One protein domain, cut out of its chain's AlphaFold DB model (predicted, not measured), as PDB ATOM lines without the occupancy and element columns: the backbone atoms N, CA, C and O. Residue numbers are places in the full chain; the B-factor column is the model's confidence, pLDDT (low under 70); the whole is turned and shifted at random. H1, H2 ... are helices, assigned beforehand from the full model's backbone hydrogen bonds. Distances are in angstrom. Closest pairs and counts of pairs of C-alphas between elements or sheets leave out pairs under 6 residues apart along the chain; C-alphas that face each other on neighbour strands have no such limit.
ATOM      1  N   ASP A 454     134.389 138.519 237.736       85.88
ATOM      2  CA  ASP A 454     134.948 138.598 239.085       85.88
ATOM      3  C   ASP A 454     135.994 137.521 239.291       85.88
ATOM      4  O   ASP A 454     137.106 137.772 239.781       85.88
ATOM      5  N   TYR A 455     135.668 136.302 238.856       90.50
ATOM      6  CA  TYR A 455     136.562 135.181 239.023       90.50
ATOM      7  C   TYR A 455     136.419 134.106 237.948       90.50
ATOM      8  O   TYR A 455     135.407 133.432 237.814       90.50
ATOM      9  N   LEU A 456     137.538 133.807 237.275       84.94
ATOM     10  CA  LEU A 456     137.632 132.774 236.230       84.94
ATOM     11  C   LEU A 456     137.158 131.374 236.679       84.94
ATOM     12  O   LEU A 456     136.939 130.503 235.834       84.94
ATOM     13  N   GLY A 457     137.116 131.104 237.989       88.75
ATOM     14  CA  GLY A 457     136.651 129.833 238.546       88.75
ATOM     15  C   GLY A 457     135.134 129.641 238.502       88.75
ATOM     16  O   GLY A 457     134.711 128.487 238.429       88.75
ATOM     17  N   ILE A 458     134.364 130.734 238.501       92.62
ATOM     18  CA  ILE A 458     132.911 130.733 238.280       92.62
ATOM     19  C   ILE A 458     132.661 130.117 236.898       92.62
ATOM     20  O   ILE A 458     133.481 130.319 236.001       92.62
ATOM     21  N   ASP A 459     131.644 129.264 236.751       89.19
ATOM     22  CA  ASP A 459     131.217 128.561 235.522       89.19
ATOM     23  C   ASP A 459     132.307 127.871 234.710       89.19
ATOM     24  O   ASP A 459     132.249 127.742 233.479       89.19
ATOM     25  N   ASN A 460     133.373 127.427 235.370       86.31
ATOM     26  CA  ASN A 460     134.542 126.950 234.653       86.31
ATOM     27  C   ASN A 460     134.373 125.519 234.104       86.31
ATOM     28  O   ASN A 460     134.881 124.533 234.645       86.31
ATOM     29  N   ASP A 461     133.714 125.414 232.952       80.88
ATOM     30  CA  ASP A 461     133.431 124.172 232.223       80.88
ATOM     31  C   ASP A 461     134.686 123.470 231.667       80.88
ATOM     32  O   ASP A 461     134.672 122.268 231.365       80.88
ATOM     33  N   VAL A 462     135.825 124.170 231.604       78.25
ATOM     34  CA  VAL A 462     137.134 123.576 231.282       78.25
ATOM     35  C   VAL A 462     137.490 122.479 232.279       78.25
ATOM     36  O   VAL A 462     138.246 121.565 231.933       78.25
ATOM     37  N   ALA A 463     136.928 122.515 233.486       65.06
ATOM     38  CA  ALA A 463     137.128 121.475 234.472       65.06
ATOM     39  C   ALA A 463     136.679 120.076 234.018       65.06
ATOM     40  O   ALA A 463     137.229 119.074 234.477       65.06
ATOM     41  N   PHE A 464     135.745 119.988 233.067       68.81
ATOM     42  CA  PHE A 464     135.297 118.715 232.505       68.81
ATOM     43  C   PHE A 464     136.242 118.153 231.430       68.81
ATOM     44  O   PHE A 464     136.062 117.020 230.966       68.81
ATOM     45  N   LEU A 465     137.264 118.909 231.004       72.94
ATOM     46  CA  LEU A 465     138.253 118.428 230.042       72.94
ATOM     47  C   LEU A 465     139.298 117.530 230.735       72.94
ATOM     48  O   LEU A 465     140.023 117.990 231.623       72.94
ATOM     49  N   PRO A 466     139.459 116.259 230.305       62.22
ATOM     50  CA  PRO A 466     140.434 115.357 230.908       62.22
ATOM     51  C   PRO A 466     141.851 115.937 230.857       62.22
ATOM     52  O   PRO A 466     142.300 116.388 229.802       62.22
ATOM     53  N   PHE A 467     142.566 115.864 231.982       66.38
ATOM     54  CA  PHE A 467     143.956 116.324 232.127       66.38
ATOM     55  C   PHE A 467     144.175 117.827 231.877       66.38
ATOM     56  O   PHE A 467     145.312 118.255 231.660       66.38
ATOM     57  N   ALA A 468     143.118 118.646 231.921       71.56
ATOM     58  CA  ALA A 468     143.274 120.089 231.857       71.56
ATOM     59  C   ALA A 468     144.055 120.590 233.083       71.56
ATOM     60  O   ALA A 468     143.621 120.438 234.223       71.56
ATOM     61  N   LEU A 469     145.200 121.240 232.840       75.94
ATOM     62  CA  LEU A 469     145.992 121.899 233.888       75.94
ATOM     63  C   LEU A 469     145.187 122.962 234.652       75.94
ATOM     64  O   LEU A 469     145.552 123.306 235.773       75.94
ATOM     65  N   GLU A 470     144.093 123.451 234.062       78.38
ATOM     66  CA  GLU A 470     143.172 124.390 234.698       78.38
ATOM     67  C   GLU A 470     142.581 123.834 235.993       78.38
ATOM     68  O   GLU A 470     142.512 124.561 236.974       78.38
ATOM     69  N   ILE A 471     142.288 122.529 236.054       81.50
ATOM     70  CA  ILE A 471     141.734 121.882 237.252       81.50
ATOM     71  C   ILE A 471     142.645 122.109 238.467       81.50
ATOM     72  O   ILE A 471     142.170 122.353 239.569       81.50
ATOM     73  N   LEU A 472     143.970 122.096 238.283       82.12
ATOM     74  CA  LEU A 472     144.911 122.347 239.380       82.12
ATOM     75  C   LEU A 472     144.843 123.784 239.911       82.12
ATOM     76  O   LEU A 472     145.238 124.008 241.054       82.12
ATOM     77  N   ARG A 473     144.379 124.736 239.092       83.44
ATOM     78  CA  ARG A 473     144.230 126.144 239.470       83.44
ATOM     79  C   ARG A 473     142.945 126.395 240.245       83.44
ATOM     80  O   ARG A 473     143.001 127.227 241.135       83.44
ATOM     81  N   ILE A 474     141.864 125.677 239.932       87.94
ATOM     82  CA  ILE A 474     140.518 125.926 240.481       87.94
ATOM     83  C   ILE A 474     140.021 124.837 241.450       87.94
ATOM     84  O   ILE A 474     138.957 124.974 242.029       87.94
ATOM     85  N   LYS A 475     140.771 123.753 241.689       90.19
ATOM     86  CA  LYS A 475     140.366 122.685 242.637       90.19
ATOM     87  C   LYS A 475     140.194 123.143 244.096       90.19
ATOM     88  O   LYS A 475     139.592 122.427 244.897       90.19
ATOM     89  N   ASN A 476     140.839 124.249 244.460       93.88
ATOM     90  CA  ASN A 476     140.742 124.823 245.796       93.88
ATOM     91  C   ASN A 476     139.533 125.748 245.910       93.88
ATOM     92  O   ASN A 476     139.116 125.988 247.025       93.88
ATOM     93  N   TYR A 477     138.967 126.199 244.786       95.19
ATOM     94  CA  TYR A 477     137.751 126.995 244.764       95.19
ATOM     95  C   TYR A 477     136.545 126.107 245.069       95.19
ATOM     96  O   TYR A 477     136.020 125.451 244.163       95.19
ATOM     97  N   LYS A 478     136.202 125.983 246.356       95.06
ATOM     98  CA  LYS A 478     135.176 125.068 246.884       95.06
ATOM     99  C   LYS A 478     133.819 125.760 246.956       95.06
ATOM    100  O   LYS A 478     133.347 126.077 248.031       95.06
ATOM    101  N   SER A 479     133.205 125.947 245.797       96.38
ATOM    102  CA  SER A 479     131.942 126.671 245.664       96.38
ATOM    103  C   SER A 479     130.991 125.960 244.717       96.38
ATOM    104  O   SER A 479     131.448 125.330 243.754       96.38
ATOM    105  N   CYS A 480     129.683 126.090 244.938       95.31
ATOM    106  CA  CYS A 480     128.679 125.673 243.965       95.31
ATOM    107  C   CYS A 480     128.792 126.452 242.638       95.31
ATOM    108  O   CYS A 480     128.436 125.894 241.601       95.31
ATOM    109  N   MET A 481     129.406 127.644 242.615       95.12
ATOM    110  CA  MET A 481     129.723 128.420 241.399       95.12
ATOM    111  C   MET A 481     130.766 127.748 240.492       95.12
ATOM    112  O   MET A 481     130.916 128.078 239.319       95.12
ATOM    113  N   ASN A 482     131.511 126.772 241.012       93.12
ATOM    114  CA  ASN A 482     132.497 126.015 240.253       93.12
ATOM    115  C   ASN A 482     131.910 124.688 239.776       93.12
ATOM    116  O   ASN A 482     131.659 123.808 240.598       93.12
ATOM    117  N   TYR A 483     131.843 124.453 238.464       89.00
ATOM    118  CA  TYR A 483     131.329 123.196 237.896       89.00
ATOM    119  C   TYR A 483     132.023 121.899 238.365       89.00
ATOM    120  O   TYR A 483     131.468 120.809 238.218       89.00
ATOM    121  N   LEU A 484     133.206 121.968 238.992       88.38
ATOM    122  CA  LEU A 484     133.794 120.825 239.716       88.38
ATOM    123  C   LEU A 484     132.970 120.376 240.926       88.38
ATOM    124  O   LEU A 484     133.037 119.205 241.313       88.38
ATOM    125  N   TYR A 485     132.257 121.309 241.547       91.38
ATOM    126  CA  TYR A 485     131.592 121.173 242.833       91.38
ATOM    127  C   TYR A 485     130.106 121.546 242.805       91.38
ATOM    128  O   TYR A 485     129.436 121.205 243.773       91.38
ATOM    129  N   THR A 486     129.569 122.107 241.712       90.31
ATOM    130  CA  THR A 486     128.158 122.537 241.565       90.31
ATOM    131  C   THR A 486     127.120 121.495 241.965       90.31
ATOM    132  O   THR A 486     126.034 121.865 242.379       90.31
ATOM    133  N   TYR A 487     127.422 120.195 241.890       89.06
ATOM    134  CA  TYR A 487     126.504 119.126 242.329       89.06
ATOM    135  C   TYR A 487     126.923 118.433 243.631       89.06
ATOM    136  O   TYR A 487     126.343 117.418 244.016       89.06
ATOM    137  N   TRP A 488     127.985 118.898 244.279       89.62
ATOM    138  CA  TRP A 488     128.647 118.211 245.389       89.62
ATOM    139  C   TRP A 488     128.721 119.044 246.662       89.62
ATOM    140  O   TRP A 488     128.783 118.440 247.737       89.62
ATOM    141  N   ILE A 489     128.735 120.369 246.519       93.38
ATOM    142  CA  ILE A 489     128.778 121.366 247.583       93.38
ATOM    143  C   ILE A 489     127.523 122.226 247.435       93.38
ATOM    144  O   ILE A 489     127.270 122.740 246.352       93.38
ATOM    145  N   LEU A 490     126.760 122.338 248.522       95.81
ATOM    146  CA  LEU A 490     125.632 123.256 248.653       95.81
ATOM    147  C   LEU A 490     126.109 124.391 249.557       95.81
ATOM    148  O   LEU A 490     125.817 124.386 250.745       95.81
ATOM    149  N   ASP A 491     126.992 125.216 249.010       97.56
ATOM    150  CA  ASP A 491     127.601 126.357 249.686       97.56
ATOM    151  C   ASP A 491     128.351 127.212 248.655       97.56
ATOM    152  O   ASP A 491     128.812 126.682 247.628       97.56
ATOM    153  N   TYR A 492     128.519 128.497 248.945       98.19
ATOM    154  CA  TYR A 492     129.507 129.320 248.263       98.19
ATOM    155  C   TYR A 492     130.860 129.212 248.973       98.19
ATOM    156  O   TYR A 492     130.960 128.706 250.089       98.19
ATOM    157  N   SER A 493     131.939 129.645 248.322       97.69
ATOM    158  CA  SER A 493     133.235 129.671 248.996       97.69
ATOM    159  C   SER A 493     133.381 130.894 249.906       97.69
ATOM    160  O   SER A 493     132.952 131.987 249.557       97.69
ATOM    161  N   ASP A 494     134.055 130.713 251.043       97.06
ATOM    162  CA  ASP A 494     134.496 131.765 251.971       97.06
ATOM    163  C   ASP A 494     135.975 132.174 251.755       97.06
ATOM    164  O   ASP A 494     136.580 132.882 252.562       97.06
ATOM    165  N   GLY A 495     136.622 131.648 250.705       96.38
ATOM    166  CA  GLY A 495     138.029 131.905 250.383       96.38
ATOM    167  C   GLY A 495     139.052 131.233 251.316       96.38
ATOM    168  O   GLY A 495     140.264 131.464 251.188       96.38
ATOM    169  N   SER A 496     138.623 130.389 252.259       96.69
ATOM    170  CA  SER A 496     139.498 129.818 253.291       96.69
ATOM    171  C   SER A 496     140.352 128.624 252.824       96.69
ATOM    172  O   SER A 496     141.338 128.263 253.480       96.69
ATOM    173  N   ASN A 497     140.075 128.032 251.655       94.56
ATOM    174  CA  ASN A 497     140.747 126.829 251.136       94.56
ATOM    175  C   ASN A 497     142.071 127.120 250.398       94.56
ATOM    176  O   ASN A 497     142.643 126.262 249.704       94.56
ATOM    177  N   GLY A 498     142.621 128.318 250.596       92.06
ATOM    178  CA  GLY A 498     143.971 128.700 250.203       92.06
ATOM    179  C   GLY A 498     144.052 129.324 248.813       92.06
ATOM    180  O   GLY A 498     143.190 130.071 248.373       92.06
ATOM    181  N   ARG A 499     145.162 129.084 248.103       91.25
ATOM    182  CA  ARG A 499     145.430 129.793 246.842       91.25
ATOM    183  C   ARG A 499     144.345 129.499 245.799       91.25
ATOM    184  O   ARG A 499     144.125 128.323 245.501       91.25
ATOM    185  N   ASN A 500     143.839 130.564 245.168       90.19
ATOM    186  CA  ASN A 500     142.798 130.536 244.136       90.19
ATOM    187  C   ASN A 500     141.448 129.999 244.652       90.19
ATOM    188  O   ASN A 500     140.693 129.408 243.881       90.19
ATOM    189  N   ASP A 501     141.181 130.146 245.944       95.25
ATOM    190  CA  ASP A 501     139.835 130.054 246.491       95.25
ATOM    191  C   ASP A 501     139.287 131.481 246.580       95.25
ATOM    192  O   ASP A 501     139.881 132.318 247.257       95.25
ATOM    193  N   PHE A 502     138.279 131.791 245.770       96.44
ATOM    194  CA  PHE A 502     137.653 133.109 245.736       96.44
ATOM    195  C   PHE A 502     136.552 133.143 246.797       96.44
ATOM    196  O   PHE A 502     135.829 132.162 246.921       96.44
ATOM    197  N   ASP A 503     136.494 134.214 247.585       97.38
ATOM    198  CA  ASP A 503     135.489 134.405 248.636       97.38
ATOM    199  C   ASP A 503     134.195 134.911 247.997       97.38
ATOM    200  O   ASP A 503     134.012 136.109 247.814       97.38
ATOM    201  N   ASP A 504     133.337 133.987 247.586       98.12
ATOM    202  CA  ASP A 504     132.048 134.295 246.975       98.12
ATOM    203  C   ASP A 504     131.117 134.988 247.975       98.12
ATOM    204  O   ASP A 504     130.531 136.016 247.649       98.12
ATOM    205  N   TRP A 505     131.017 134.467 249.205       97.88
ATOM    206  CA  TRP A 505     130.154 135.028 250.250       97.88
ATOM    207  C   TRP A 505     130.488 136.492 250.543       97.88
ATOM    208  O   TRP A 505     129.587 137.317 250.691       97.88
ATOM    209  N   GLY A 506     131.779 136.827 250.606       96.81
ATOM    210  CA  GLY A 506     132.252 138.193 250.808       96.81
ATOM    211  C   GLY A 506     132.117 139.115 249.590       96.81
ATOM    212  O   GLY A 506     132.345 140.315 249.740       96.81
ATOM    213  N   ASN A 507     131.777 138.586 248.409       96.56
ATOM    214  CA  ASN A 507     131.645 139.341 247.157       96.56
ATOM    215  C   ASN A 507     130.230 139.285 246.550       96.56
ATOM    216  O   ASN A 507     130.059 139.729 245.418       96.56
ATOM    217  N   LEU A 508     129.226 138.781 247.277       97.12
ATOM    218  CA  LEU A 508     127.827 138.921 246.863       97.12
ATOM    219  C   LEU A 508     127.444 140.407 246.790       97.12
ATOM    220  O   LEU A 508     127.617 141.146 247.762       97.12
TER     221      LEU A 508
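What this domain is: This is residues 454 to 508 of the 528 residues of the protein "Beta_helix domain-containing protein" of Thermoplasmatales archaeon SG8-52-2 (UniProt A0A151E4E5). The model has little regular structure: it is a compact body of loops, with two very short helices, H1 and H2, meeting at a corner towards one end of its long axis. The long looping stretch of residues 475 to 508, with no named element, makes most of the rest. The printed part has 55 residues, with H1 then H2 and no named strand; the class is all helix, though the named elements hold only 9 residues. The radius of gyration of the C-alphas is 10.3 A, and the spans are 31 by 22 by 18 A.

Where its parts are: H1, residues 461 to 464, begins at C-alpha 461 (133.431, 124.172, 232.223) and is 5.8 A long from first to last C-alpha. H2, residues 470 to 474, is 6.5 A long and ends at C-alpha 474 (140.518, 125.926, 240.481).

How they stand to each other: H1 and H2 touch only at the corner by their tight link; their closest C-alphas, of Ala 463 and Ile 471, are 5.4 A apart. In H2 the O i to N i+4 pair is within hydrogen-bond range; H1 is too short for such a pair, but its 1 O i to N i+3 pair is within range.

The domain as a whole: The C-alphas farthest apart, of Phe 467 and Leu 508, are 31.4 A apart. The printed part has no cut. Mean pLDDT of the printed part is 88.8; residues 463 to 464 and 466 to 467 are under 70.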